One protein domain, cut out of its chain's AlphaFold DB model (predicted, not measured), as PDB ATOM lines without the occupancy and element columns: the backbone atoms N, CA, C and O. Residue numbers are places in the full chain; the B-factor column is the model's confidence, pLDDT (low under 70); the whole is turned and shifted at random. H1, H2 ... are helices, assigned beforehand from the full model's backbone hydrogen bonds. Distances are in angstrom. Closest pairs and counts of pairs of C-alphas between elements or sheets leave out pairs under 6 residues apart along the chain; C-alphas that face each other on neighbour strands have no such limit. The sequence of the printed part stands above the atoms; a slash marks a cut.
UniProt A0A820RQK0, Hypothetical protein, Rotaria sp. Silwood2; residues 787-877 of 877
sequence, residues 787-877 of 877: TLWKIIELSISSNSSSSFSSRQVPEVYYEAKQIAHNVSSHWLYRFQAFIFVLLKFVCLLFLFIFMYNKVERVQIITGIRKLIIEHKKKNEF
ATOM      1  N   THR A 787       5.185 -35.788   6.744       95.38
ATOM      2  CA  THR A 787       6.233 -35.208   7.611       95.38
ATOM      3  C   THR A 787       7.366 -36.210   7.835       95.38
ATOM      4  O   THR A 787       7.132 -37.417   7.806       95.38
ATOM      5  N   LEU A 788       8.587 -35.746   8.132       94.25
ATOM      6  CA  LEU A 788       9.720 -36.643   8.425       94.25
ATOM      7  C   LEU A 788       9.423 -37.617   9.572       94.25
ATOM      8  O   LEU A 788       9.762 -38.796   9.502       94.25
ATOM      9  N   TRP A 789       8.709 -37.146  10.598       95.62
ATOM     10  CA  TRP A 789       8.238 -37.999  11.685       95.62
ATOM     11  C   TRP A 789       7.294 -39.107  11.200       95.62
ATOM     12  O   TRP A 789       7.370 -40.236  11.682       95.62
ATOM     13  N   LYS A 790       6.421 -38.815  10.226       95.25
ATOM     14  CA  LYS A 790       5.513 -39.818   9.665       95.25
ATOM     15  C   LYS A 790       6.232 -40.816   8.755       95.25
ATOM     16  O   LYS A 790       5.835 -41.973   8.753       95.25
ATOM     17  N   ILE A 791       7.311 -40.417   8.072       95.12
ATOM     18  CA  ILE A 791       8.197 -41.362   7.366       95.12
ATOM     19  C   ILE A 791       8.782 -42.366   8.370       95.12
ATOM     20  O   ILE A 791       8.602 -43.565   8.186       95.12
ATOM     21  N   ILE A 792       9.368 -41.896   9.480       94.94
ATOM     22  CA  ILE A 792       9.900 -42.773  10.543       94.94
ATOM     23  C   ILE A 792       8.811 -43.699  11.107       94.94
ATOM     24  O   ILE A 792       9.022 -44.906  11.213       94.94
ATOM     25  N   GLU A 793       7.628 -43.168  11.434       95.00
ATOM     26  CA  GLU A 793       6.525 -43.978  11.969       95.00
ATOM     27  C   GLU A 793       6.065 -45.067  10.979       95.00
ATOM     28  O   GLU A 793       5.751 -46.180  11.403       95.00
ATOM     29  N   LEU A 794       6.073 -44.793   9.669       93.81
ATOM     30  CA  LEU A 794       5.765 -45.778   8.625       93.81
ATOM     31  C   LEU A 794       6.869 -46.841   8.491       93.81
ATOM     32  O   LEU A 794       6.558 -48.030   8.551       93.81
ATOM     33  N   SER A 795       8.143 -46.437   8.401       92.38
ATOM     34  CA  SER A 795       9.303 -47.344   8.287       92.38
ATOM     35  C   SER A 795       9.480 -48.292   9.480       92.38
ATOM     36  O   SER A 795      10.149 -49.318   9.366       92.38
ATOM     37  N   ILE A 796       8.909 -47.951  10.637       91.62
ATOM     38  CA  ILE A 796       8.925 -48.795  11.837       91.62
ATOM     39  C   ILE A 796       7.680 -49.687  11.898       91.62
ATOM     40  O   ILE A 796       7.779 -50.848  12.293       91.62
ATOM     41  N   SER A 797       6.525 -49.189  11.445       85.94
ATOM     42  CA  SER A 797       5.277 -49.964  11.387       85.94
ATOM     43  C   SER A 797       5.351 -51.146  10.408       85.94
ATOM     44  O   SER A 797       4.769 -52.199  10.675       85.94
ATOM     45  N   SER A 798       6.094 -51.009   9.303       74.56
ATOM     46  CA  SER A 798       6.267 -52.063   8.290       74.56
ATOM     47  C   SER A 798       7.057 -53.284   8.775       74.56
ATOM     48  O   SER A 798       6.869 -54.381   8.257       74.56
ATOM     49  N   ASN A 799       7.935 -53.123   9.770       67.19
ATOM     50  CA  ASN A 799       8.981 -54.105  10.090       67.19
ATOM     51  C   ASN A 799       8.613 -55.045  11.255       67.19
ATOM     52  O   ASN A 799       9.483 -55.621  11.905       67.19
ATOM     53  N   SER A 800       7.318 -55.216  11.524       61.75
ATOM     54  CA  SER A 800       6.787 -55.993  12.658       61.75
ATOM     55  C   SER A 800       6.958 -57.521  12.547       61.75
ATOM     56  O   SER A 800       6.600 -58.241  13.478       61.75
ATOM     57  N   SER A 801       7.510 -58.027  11.439       62.91
ATOM     58  CA  SER A 801       7.490 -59.449  11.064       62.91
ATOM     59  C   SER A 801       8.852 -60.162  11.008       62.91
ATOM     60  O   SER A 801       8.863 -61.386  10.869       62.91
ATOM     61  N   SER A 802      10.001 -59.471  11.114       48.78
ATOM     62  CA  SER A 802      11.306 -60.060  10.749       48.78
ATOM     63  C   SER A 802      12.463 -59.867  11.752       48.78
ATOM     64  O   SER A 802      13.118 -58.831  11.831       48.78
ATOM     65  N   SER A 803      12.848 -60.975  12.401       53.16
ATOM     66  CA  SER A 803      14.155 -61.192  13.062       53.16
ATOM     67  C   SER A 803      14.529 -60.262  14.239       53.16
ATOM     68  O   SER A 803      13.752 -59.417  14.674       53.16
ATOM     69  N   PHE A 804      15.715 -60.469  14.827       47.62
ATOM     70  CA  PHE A 804      16.097 -59.922  16.140       47.62
ATOM     71  C   PHE A 804      16.257 -58.388  16.171       47.62
ATOM     72  O   PHE A 804      16.029 -57.769  17.210       47.62
ATOM     73  N   SER A 805      16.588 -57.762  15.037       54.91
ATOM     74  CA  SER A 805      16.718 -56.300  14.900       54.91
ATOM     75  C   SER A 805      15.382 -55.555  15.022       54.91
ATOM     76  O   SER A 805      15.360 -54.405  15.462       54.91
ATOM     77  N   SER A 806      14.257 -56.212  14.705       58.84
ATOM     78  CA  SER A 806      12.914 -55.608  14.710       58.84
ATOM     79  C   SER A 806      12.426 -55.119  16.079       58.84
ATOM     80  O   SER A 806      11.467 -54.357  16.128       58.84
ATOM     81  N   ARG A 807      13.056 -55.519  17.195       78.75
ATOM     82  CA  ARG A 807      12.620 -55.123  18.550       78.75
ATOM     83  C   ARG A 807      13.210 -53.802  19.038       78.75
ATOM     84  O   ARG A 807      12.513 -53.042  19.701       78.75
ATOM     85  N   GLN A 808      14.463 -53.515  18.692       86.81
ATOM     86  CA  GLN A 808      15.197 -52.370  19.246       86.81
ATOM     87  C   GLN A 808      14.816 -51.045  18.569       86.81
ATOM     88  O   GLN A 808      14.768 -50.010  19.226       86.81
ATOM     89  N   VAL A 809      14.479 -51.059  17.274       88.50
ATOM     90  CA  VAL A 809      14.087 -49.836  16.548       88.50
ATOM     91  C   VAL A 809      12.726 -49.278  17.020       88.50
ATOM     92  O   VAL A 809      12.647 -48.069  17.251       88.50
ATOM     93  N   PRO A 810      11.675 -50.094  17.260       92.94
ATOM     94  CA  PRO A 810      10.469 -49.633  17.947       92.94
ATOM     95  C   PRO A 810      10.736 -49.108  19.360       92.94
ATOM     96  O   PRO A 810      10.143 -48.106  19.740       92.94
ATOM     97  N   GLU A 811      11.626 -49.733  20.133       93.38
ATOM     98  CA  GLU A 811      11.967 -49.286  21.492       93.38
ATOM     99  C   GLU A 811      12.625 -47.893  21.481       93.38
ATOM    100  O   GLU A 811      12.146 -46.986  22.163       93.38
ATOM    101  N   VAL A 812      13.607 -47.674  20.596       94.50
ATOM    102  CA  VAL A 812      14.205 -46.355  20.300       94.50
ATOM    103  C   VAL A 812      13.143 -45.329  19.879       94.50
ATOM    104  O   VAL A 812      13.179 -44.179  20.320       94.50
ATOM    105  N   TYR A 813      12.165 -45.731  19.062       95.56
ATOM    106  CA  TYR A 813      11.051 -44.871  18.655       95.56
ATOM    107  C   TYR A 813      10.102 -44.531  19.808       95.56
ATOM    108  O   TYR A 813       9.684 -43.380  19.917       95.56
ATOM    109  N   TYR A 814       9.783 -45.479  20.691       95.31
ATOM    110  CA  TYR A 814       8.944 -45.222  21.859       95.31
ATOM    111  C   TYR A 814       9.657 -44.357  22.906       95.31
ATOM    112  O   TYR A 814       9.020 -43.447  23.437       95.31
ATOM    113  N   GLU A 815      10.957 -44.558  23.154       95.12
ATOM    114  CA  GLU A 815      11.770 -43.673  24.004       95.12
ATOM    115  C   GLU A 815      11.787 -42.245  23.429       95.12
ATOM    116  O   GLU A 815      11.409 -41.293  24.113       95.12
ATOM    117  N   ALA A 816      12.106 -42.084  22.140       94.69
ATOM    118  CA  ALA A 816      12.107 -40.781  21.473       94.69
ATOM    119  C   ALA A 816      10.723 -40.105  21.455       94.69
ATOM    120  O   ALA A 816      10.616 -38.896  21.676       94.69
ATOM    121  N   LYS A 817       9.649 -40.876  21.231       94.94
ATOM    122  CA  LYS A 817       8.258 -40.396  21.242       94.94
ATOM    123  C   LYS A 817       7.838 -39.932  22.638       94.94
ATOM    124  O   LYS A 817       7.145 -38.923  22.723       94.94
ATOM    125  N   GLN A 818       8.284 -40.597  23.707       94.75
ATOM    126  CA  GLN A 818       8.058 -40.165  25.095       94.75
ATOM    127  C   GLN A 818       8.863 -38.906  25.444       94.75
ATOM    128  O   GLN A 818       8.274 -37.918  25.881       94.75
ATOM    129  N   ILE A 819      10.179 -38.901  25.189       93.25
ATOM    130  CA  ILE A 819      11.058 -37.742  25.433       93.25
ATOM    131  C   ILE A 819      10.489 -36.497  24.750       93.25
ATOM    132  O   ILE A 819      10.284 -35.466  25.388       93.25
ATOM    133  N   ALA A 820      10.179 -36.597  23.457       92.25
ATOM    134  CA  ALA A 820       9.712 -35.448  22.702       92.25
ATOM    135  C   ALA A 820       8.269 -35.042  23.038       92.25
ATOM    136  O   ALA A 820       7.962 -33.860  22.934       92.25
ATOM    137  N   HIS A 821       7.399 -35.953  23.497       91.31
ATOM    138  CA  HIS A 821       6.063 -35.586  23.990       91.31
ATOM    139  C   HIS A 821       6.131 -34.615  25.181       91.31
ATOM    140  O   HIS A 821       5.286 -33.731  25.294       91.31
ATOM    141  N   ASN A 822       7.161 -34.737  26.020       90.06
ATOM    142  CA  ASN A 822       7.380 -33.860  27.172       90.06
ATOM    143  C   ASN A 822       8.038 -32.516  26.800       90.06
ATOM    144  O   ASN A 822       8.018 -31.591  27.606       90.06
ATOM    145  N   VAL A 823       8.618 -32.398  25.597       89.12
ATOM    146  CA  VAL A 823       9.325 -31.191  25.126       89.12
ATOM    147  C   VAL A 823       8.483 -30.379  24.140       89.12
ATOM    148  O   VAL A 823       8.431 -29.156  24.241       89.12
ATOM    149  N   SER A 824       7.840 -31.020  23.155       92.19
ATOM    150  CA  SER A 824       7.035 -30.321  22.149       92.19
ATOM    151  C   SER A 824       6.094 -31.232  21.350       92.19
ATOM    152  O   SER A 824       6.414 -32.362  20.963       92.19
ATOM    153  N   SER A 825       4.940 -30.686  20.968       87.81
ATOM    154  CA  SER A 825       4.082 -31.275  19.935       87.81
ATOM    155  C   SER A 825       4.715 -31.231  18.534       87.81
ATOM    156  O   SER A 825       4.352 -32.047  17.684       87.81
ATOM    157  N   HIS A 826       5.664 -30.320  18.285       95.31
ATOM    158  CA  HIS A 826       6.224 -30.082  16.958       95.31
ATOM    159  C   HIS A 826       7.118 -31.239  16.483       95.31
ATOM    160  O   HIS A 826       8.053 -31.671  17.165       95.31
ATOM    161  N   TRP A 827       6.842 -31.734  15.273       94.19
ATOM    162  CA  TRP A 827       7.425 -32.963  14.727       94.19
ATOM    163  C   TRP A 827       8.954 -32.925  14.595       94.19
ATOM    164  O   TRP A 827       9.586 -33.978  14.680       94.19
ATOM    165  N   LEU A 828       9.558 -31.741  14.438       94.00
ATOM    166  CA  LEU A 828      11.010 -31.597  14.300       94.00
ATOM    167  C   LEU A 828      11.765 -31.961  15.590       94.00
ATOM    168  O   LEU A 828      12.808 -32.601  15.519       94.00
ATOM    169  N   TYR A 829      11.218 -31.647  16.771       95.38
ATOM    170  CA  TYR A 829      11.829 -32.070  18.039       95.38
ATOM    171  C   TYR A 829      11.699 -33.580  18.257       95.38
ATOM    172  O   TYR A 829      12.600 -34.199  18.815       95.38
ATOM    173  N   ARG A 830      10.614 -34.190  17.759       95.44
ATOM    174  CA  ARG A 830      10.440 -35.653  17.750       95.44
ATOM    175  C   ARG A 830      11.481 -36.318  16.851       95.44
ATOM    176  O   ARG A 830      12.136 -37.267  17.270       95.44
ATOM    177  N   PHE A 831      11.686 -35.762  15.657       96.00
ATOM    178  CA  PHE A 831      12.738 -36.176  14.733       96.00
ATOM    179  C   PHE A 831      14.138 -36.072  15.364       96.00
ATOM    180  O   PHE A 831      14.846 -37.073  15.420       96.00
ATOM    181  N   GLN A 832      14.506 -34.910  15.916       95.38
ATOM    182  CA  GLN A 832      15.794 -34.717  16.595       95.38
ATOM    183  C   GLN A 832      15.976 -35.706  17.757       95.38
ATOM    184  O   GLN A 832      16.988 -36.402  17.807       95.38
ATOM    185  N   ALA A 833      14.983 -35.848  18.644       95.75
ATOM    186  CA  ALA A 833      15.034 -36.804  19.752       95.75
ATOM    187  C   ALA A 833      15.239 -38.253  19.274       95.75
ATOM    188  O   ALA A 833      16.001 -38.994  19.890       95.75
ATOM    189  N   PHE A 834      14.624 -38.653  18.156       96.50
ATOM    190  CA  PHE A 834      14.848 -39.974  17.563       96.50
ATOM    191  C   PHE A 834      16.280 -40.154  17.054       96.50
ATOM    192  O   PHE A 834      16.884 -41.182  17.348       96.50
ATOM    193  N   ILE A 835      16.860 -39.157  16.377       95.50
ATOM    194  CA  ILE A 835      18.273 -39.202  15.967       95.50
ATOM    195  C   ILE A 835      19.202 -39.288  17.191       95.50
ATOM    196  O   ILE A 835      20.140 -40.084  17.182       95.50
ATOM    197  N   PHE A 836      18.912 -38.559  18.274       94.25
ATOM    198  CA  PHE A 836      19.677 -38.640  19.525       94.25
ATOM    199  C   PHE A 836      19.590 -40.013  20.206       94.25
ATOM    200  O   PHE A 836      20.627 -40.573  20.565       94.25
ATOM    201  N   VAL A 837      18.393 -40.592  20.364       95.31
ATOM    202  CA  VAL A 837      18.231 -41.928  20.972       95.31
ATOM    203  C   VAL A 837      18.840 -43.014  20.076       95.31
ATOM    204  O   VAL A 837      19.518 -43.912  20.577       95.31
ATOM    205  N   LEU A 838      18.691 -42.906  18.752       94.69
ATOM    206  CA  LEU A 838      19.318 -43.819  17.794       94.69
ATOM    207  C   LEU A 838      20.852 -43.747  17.864       94.69
ATOM    208  O   LEU A 838      21.510 -44.783  17.912       94.69
ATOM    209  N   LEU A 839      21.438 -42.547  17.935       90.62
ATOM    210  CA  LEU A 839      22.887 -42.385  18.064       90.62
ATOM    211  C   LEU A 839      23.401 -42.869  19.427       90.62
ATOM    212  O   LEU A 839      24.442 -43.522  19.484       90.62
ATOM    213  N   LYS A 840      22.668 -42.603  20.517       90.31
ATOM    214  CA  LYS A 840      22.917 -43.168  21.855       90.31
ATOM    215  C   LYS A 840      22.951 -44.697  21.784       90.31
ATOM    216  O   LYS A 840      23.909 -45.301  22.263       90.31
ATOM    217  N   PHE A 841      21.969 -45.316  21.127       91.50
ATOM    218  CA  PHE A 841      21.914 -46.764  20.928       91.50
ATOM    219  C   PHE A 841      23.097 -47.288  20.092       91.50
ATOM    220  O   PHE A 841      23.777 -48.220  20.516       91.50
ATOM    221  N   VAL A 842      23.413 -46.659  18.954       88.19
ATOM    222  CA  VAL A 842      24.561 -47.036  18.103       88.19
ATOM    223  C   VAL A 842      25.895 -46.861  18.839       88.19
ATOM    224  O   VAL A 842      26.771 -47.717  18.731       88.19
ATOM    225  N   CYS A 843      26.053 -45.807  19.646       84.25
ATOM    226  CA  CYS A 843      27.237 -45.609  20.482       84.25
ATOM    227  C   CYS A 843      27.351 -46.673  21.579       84.25
ATOM    228  O   CYS A 843      28.452 -47.167  21.814       84.25
ATOM    229  N   LEU A 844      26.244 -47.060  22.221       83.25
ATOM    230  CA  LEU A 844      26.223 -48.150  23.201       83.25
ATOM    231  C   LEU A 844      26.537 -49.505  22.551       83.25
ATOM    232  O   LEU A 844      27.315 -50.270  23.112       83.25
ATOM    233  N   LEU A 845      26.017 -49.777  21.350       86.19
ATOM    234  CA  LEU A 845      26.334 -50.981  20.580       86.19
ATOM    235  C   LEU A 845      27.820 -51.022  20.182       86.19
ATOM    236  O   LEU A 845      28.479 -52.042  20.366       86.19
ATOM    237  N   PHE A 846      28.375 -49.904  19.702       82.06
ATOM    238  CA  PHE A 846      29.795 -49.799  19.360       82.06
ATOM    239  C   PHE A 846      30.693 -49.949  20.597       82.06
ATOM    240  O   PHE A 846      31.685 -50.677  20.552       82.06
ATOM    241  N   LEU A 847      30.328 -49.326  21.724       77.94
ATOM    242  CA  LEU A 847      31.012 -49.508  23.007       77.94
ATOM    243  C   LEU A 847      30.909 -50.952  23.507       77.94
ATOM    244  O   LEU A 847      31.896 -51.468  24.021       77.94
ATOM    245  N   PHE A 848      29.771 -51.626  23.327       79.06
ATOM    246  CA  PHE A 848      29.599 -53.033  23.688       79.06
ATOM    247  C   PHE A 848      30.512 -53.939  22.853       79.06
ATOM    248  O   PHE A 848      31.303 -54.680  23.431       79.06
ATOM    249  N   ILE A 849      30.488 -53.816  21.521       80.81
ATOM    250  CA  ILE A 849      31.372 -54.561  20.602       80.81
ATOM    251  C   ILE A 849      32.846 -54.322  20.963       80.81
ATOM    252  O   ILE A 849      33.620 -55.268  21.122       80.81
ATOM    253  N   PHE A 850      33.228 -53.059  21.176       77.56
ATOM    254  CA  PHE A 850      34.583 -52.686  21.576       77.56
ATOM    255  C   PHE A 850      34.961 -53.252  22.954       77.56
ATOM    256  O   PHE A 850      36.094 -53.694  23.151       77.56
ATOM    257  N   MET A 851      34.047 -53.266  23.927       74.56
ATOM    258  CA  MET A 851      34.292 -53.833  25.257       74.56
ATOM    259  C   MET A 851      34.412 -55.356  25.243       74.56
ATOM    260  O   MET A 851      35.296 -55.874  25.924       74.56
ATOM    261  N   TYR A 852      33.598 -56.045  24.445       78.19
ATOM    262  CA  TYR A 852      33.580 -57.504  24.364       78.19
ATOM    263  C   TYR A 852      34.828 -58.051  23.648       78.19
ATOM    264  O   TYR A 852      35.592 -58.831  24.222       78.19
ATOM    265  N   ASN A 853      35.118 -57.573  22.433       69.38
ATOM    266  CA  ASN A 853      36.139 -58.181  21.574       69.38
ATOM    267  C   ASN A 853      37.521 -57.540  21.782       69.38
ATOM    268  O   ASN A 853      38.118 -56.949  20.882       69.38
ATOM    269  N   LYS A 854      38.056 -57.681  23.004       59.44
ATOM    270  CA  LYS A 854      39.330 -57.084  23.460       59.44
ATOM    271  C   LYS A 854      40.541 -57.407  22.562       59.44
ATOM    272  O   LYS A 854      41.467 -56.602  22.512       59.44
ATOM    273  N   VAL A 855      40.517 -58.542  21.855       55.16
ATOM    274  CA  VAL A 855      41.547 -58.971  20.885       55.16
ATOM    275  C   VAL A 855      41.327 -58.345  19.499       55.16
ATOM    276  O   VAL A 855      42.269 -57.836  18.897       55.16
ATOM    277  N   GLU A 856      40.085 -58.299  19.012       57.62
ATOM    278  CA  GLU A 856      39.765 -57.790  17.669       57.62
ATOM    279  C   GLU A 856      39.820 -56.261  17.561       57.62
ATOM    280  O   GLU A 856      39.864 -55.744  16.448       57.62
ATOM    281  N   ARG A 857      39.867 -55.511  18.677       61.84
ATOM    282  CA  ARG A 857      39.996 -54.033  18.676       61.84
ATOM    283  C   ARG A 857      41.033 -53.526  17.671       61.84
ATOM    284  O   ARG A 857      40.777 -52.560  16.957       61.84
ATOM    285  N   VAL A 858      42.193 -54.183  17.613       64.81
ATOM    286  CA  VAL A 858      43.284 -53.829  16.693       64.81
ATOM    287  C   VAL A 858      42.912 -54.166  15.247       64.81
ATOM    288  O   VAL A 858      43.136 -53.347  14.358       64.81
ATOM    289  N   GLN A 859      42.303 -55.329  15.006       68.50
ATOM    290  CA  GLN A 859      41.895 -55.784  13.675       68.50
ATOM    291  C   GLN A 859      40.763 -54.926  13.095       68.50
ATOM    292  O   GLN A 859      40.880 -54.482  11.959       68.50
ATOM    293  N   ILE A 860      39.728 -54.599  13.876       66.62
ATOM    294  CA  ILE A 860      38.603 -53.750  13.450       66.62
ATOM    295  C   ILE A 860      39.090 -52.331  13.118       66.62
ATOM    296  O   ILE A 860      38.777 -51.807  12.050       66.62
ATOM    297  N   ILE A 861      39.916 -51.718  13.978       70.00
ATOM    298  CA  ILE A 861      40.485 -50.382  13.713       70.00
ATOM    299  C   ILE A 861      41.407 -50.405  12.482       70.00
ATOM    300  O   ILE A 861      41.391 -49.466  11.685       70.00
ATOM    301  N   THR A 862      42.187 -51.473  12.294       69.81
ATOM    302  CA  THR A 862      43.065 -51.626  11.121       69.81
ATOM    303  C   THR A 862      42.262 -51.864   9.842       69.81
ATOM    304  O   THR A 862      42.582 -51.269   8.817       69.81
ATOM    305  N   GLY A 863      41.183 -52.648   9.900       77.56
ATOM    306  CA  GLY A 863      40.268 -52.896   8.784       77.56
ATOM    307  C   GLY A 863      39.536 -51.632   8.338       77.56
ATOM    308  O   GLY A 863      39.575 -51.298   7.158       77.56
ATOM    309  N   ILE A 864      38.970 -50.862   9.275       69.06
ATOM    310  CA  ILE A 864      38.337 -49.565   8.974       69.06
ATOM    311  C   ILE A 864      39.359 -48.593   8.363       69.06
ATOM    312  O   ILE A 864      39.061 -47.932   7.370       69.06
ATOM    313  N   ARG A 865      40.593 -48.537   8.890       67.50
ATOM    314  CA  ARG A 865      41.673 -47.733   8.292       67.50
ATOM    315  C   ARG A 865      42.040 -48.200   6.880       67.50
ATOM    316  O   ARG A 865      42.187 -47.348   6.009       67.50
ATOM    317  N   LYS A 866      42.160 -49.512   6.638       77.31
ATOM    318  CA  LYS A 866      42.446 -50.079   5.307       77.31
ATOM    319  C   LYS A 866      41.347 -49.708   4.312       77.31
ATOM    320  O   LYS A 866      41.661 -49.158   3.266       77.31
ATOM    321  N   LEU A 867      40.081 -49.886   4.688       61.72
ATOM    322  CA  LEU A 867      38.918 -49.580   3.853       61.72
ATOM    323  C   LEU A 867      38.825 -48.081   3.506       61.72
ATOM    324  O   LEU A 867      38.614 -47.729   2.348       61.72
ATOM    325  N   ILE A 868      39.081 -47.184   4.469       64.56
ATOM    326  CA  ILE A 868      39.164 -45.730   4.218       64.56
ATOM    327  C   ILE A 868      40.318 -45.386   3.258       64.56
ATOM    328  O   ILE A 868      40.166 -44.512   2.404       64.56
ATOM    329  N   ILE A 869      41.469 -46.058   3.375       71.75
ATOM    330  CA  ILE A 869      42.627 -45.858   2.489       71.75
ATOM    331  C   ILE A 869      42.357 -46.410   1.079       71.75
ATOM    332  O   ILE A 869      42.767 -45.790   0.102       71.75
ATOM    333  N   GLU A 870      41.658 -47.538   0.955       71.81
ATOM    334  CA  GLU A 870      41.331 -48.164  -0.331       71.81
ATOM    335  C   GLU A 870      40.288 -47.357  -1.114       71.81
ATOM    336  O   GLU A 870      40.528 -47.060  -2.285       71.81
ATOM    337  N   HIS A 871      39.213 -46.876  -0.477       68.94
ATOM    338  CA  HIS A 871      38.286 -45.945  -1.140       68.94
ATOM    339  C   HIS A 871      38.976 -44.631  -1.541       68.94
ATOM    340  O   HIS A 871      38.801 -44.177  -2.671       68.94
ATOM    341  N   LYS A 872      39.854 -44.071  -0.689       68.75
ATOM    342  CA  LYS A 872      40.677 -42.896  -1.048       68.75
ATOM    343  C   LYS A 872      41.656 -43.126  -2.207       68.75
ATOM    344  O   LYS A 872      42.141 -42.146  -2.762       68.75
ATOM    345  N   LYS A 873      41.991 -44.375  -2.541       68.06
ATOM    346  CA  LYS A 873      42.858 -44.708  -3.684       68.06
ATOM    347  C   LYS A 873      42.091 -44.949  -4.980       68.06
ATOM    348  O   LYS A 873      42.669 -44.762  -6.045       68.06
ATOM    349  N   LYS A 874      40.840 -45.408  -4.898       62.78
ATOM    350  CA  LYS A 874      40.071 -45.851  -6.069       62.78
ATOM    351  C   LYS A 874      39.315 -44.732  -6.786       62.78
ATOM    352  O   LYS A 874      39.078 -44.868  -7.977       62.78
ATOM    353  N   ASN A 875      38.926 -43.660  -6.085       43.94
ATOM    354  CA  ASN A 875      37.930 -42.684  -6.567       43.94
ATOM    355  C   ASN A 875      36.590 -43.333  -6.999       43.94
ATOM    356  O   ASN A 875      35.802 -42.716  -7.709       43.94
ATOM    357  N   GLU A 876      36.321 -44.568  -6.556       37.53
ATOM    358  CA  GLU A 876      35.081 -45.301  -6.821       37.53
ATOM    359  C   GLU A 876      34.085 -45.070  -5.674       37.53
ATOM    360  O   GLU A 876      34.162 -45.696  -4.609       37.53
ATOM    361  N   PHE A 877      33.174 -44.137  -5.941       39.12
ATOM    362  CA  PHE A 877      31.845 -43.904  -5.367       39.12
ATOM    363  C   PHE A 877      31.020 -43.258  -6.490       39.12
ATOM    364  O   PHE A 877      31.646 -42.585  -7.342       39.12
TER     365      PHE A 877
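What this domain is: This is residues 787 to 877 of the 877 residues of the protein "Hypothetical protein" of Rotaria sp. Silwood2 (UniProt A0A820RQK0). One long helix, H3, has H2 and H1 packed on its first part; past its far end the chain turns a corner into H4, whose residues 861 to 874 stick out. The 91 printed residues include four named helices, H1 to H4, and no named strand: all helix. The whole is loose, radius of gyration of the C-alphas 17.6 A, spanning 46 by 34 by 30 A.

Where its parts are: Find C-alpha 827 at (7.425, -32.963, 14.727); there H3, residues 827 to 852, begins its 37.1 A. H2 is residues 804 to 823, 30.9 A; H1 is residues 788 to 797, 14.4 A. H4, residues 857 to 874, 26.1 A, ends at (40.071, -45.851, -6.069).

How they stand to each other: H3 touches H2 with residues 829 to 841 alone, opposite ways at a steep tilt of 45 degrees; the closest C-alphas, of Ala 816 and Phe 834, are 4.8 A apart. It touches H1 with residues 827 to 831 alone, closest at the C-alphas of Trp 789 and Phe 831, 5.7 A. H4 is apart from H1 and H2. Every O i to N i+4 pair is within hydrogen-bond range in H1, H3 and H4; 13 of 16 are in H2.

The domain as a whole: The printed part has no cut and no long link. Look for pLDDT under 70 in 28 residues, among them 853 to 860.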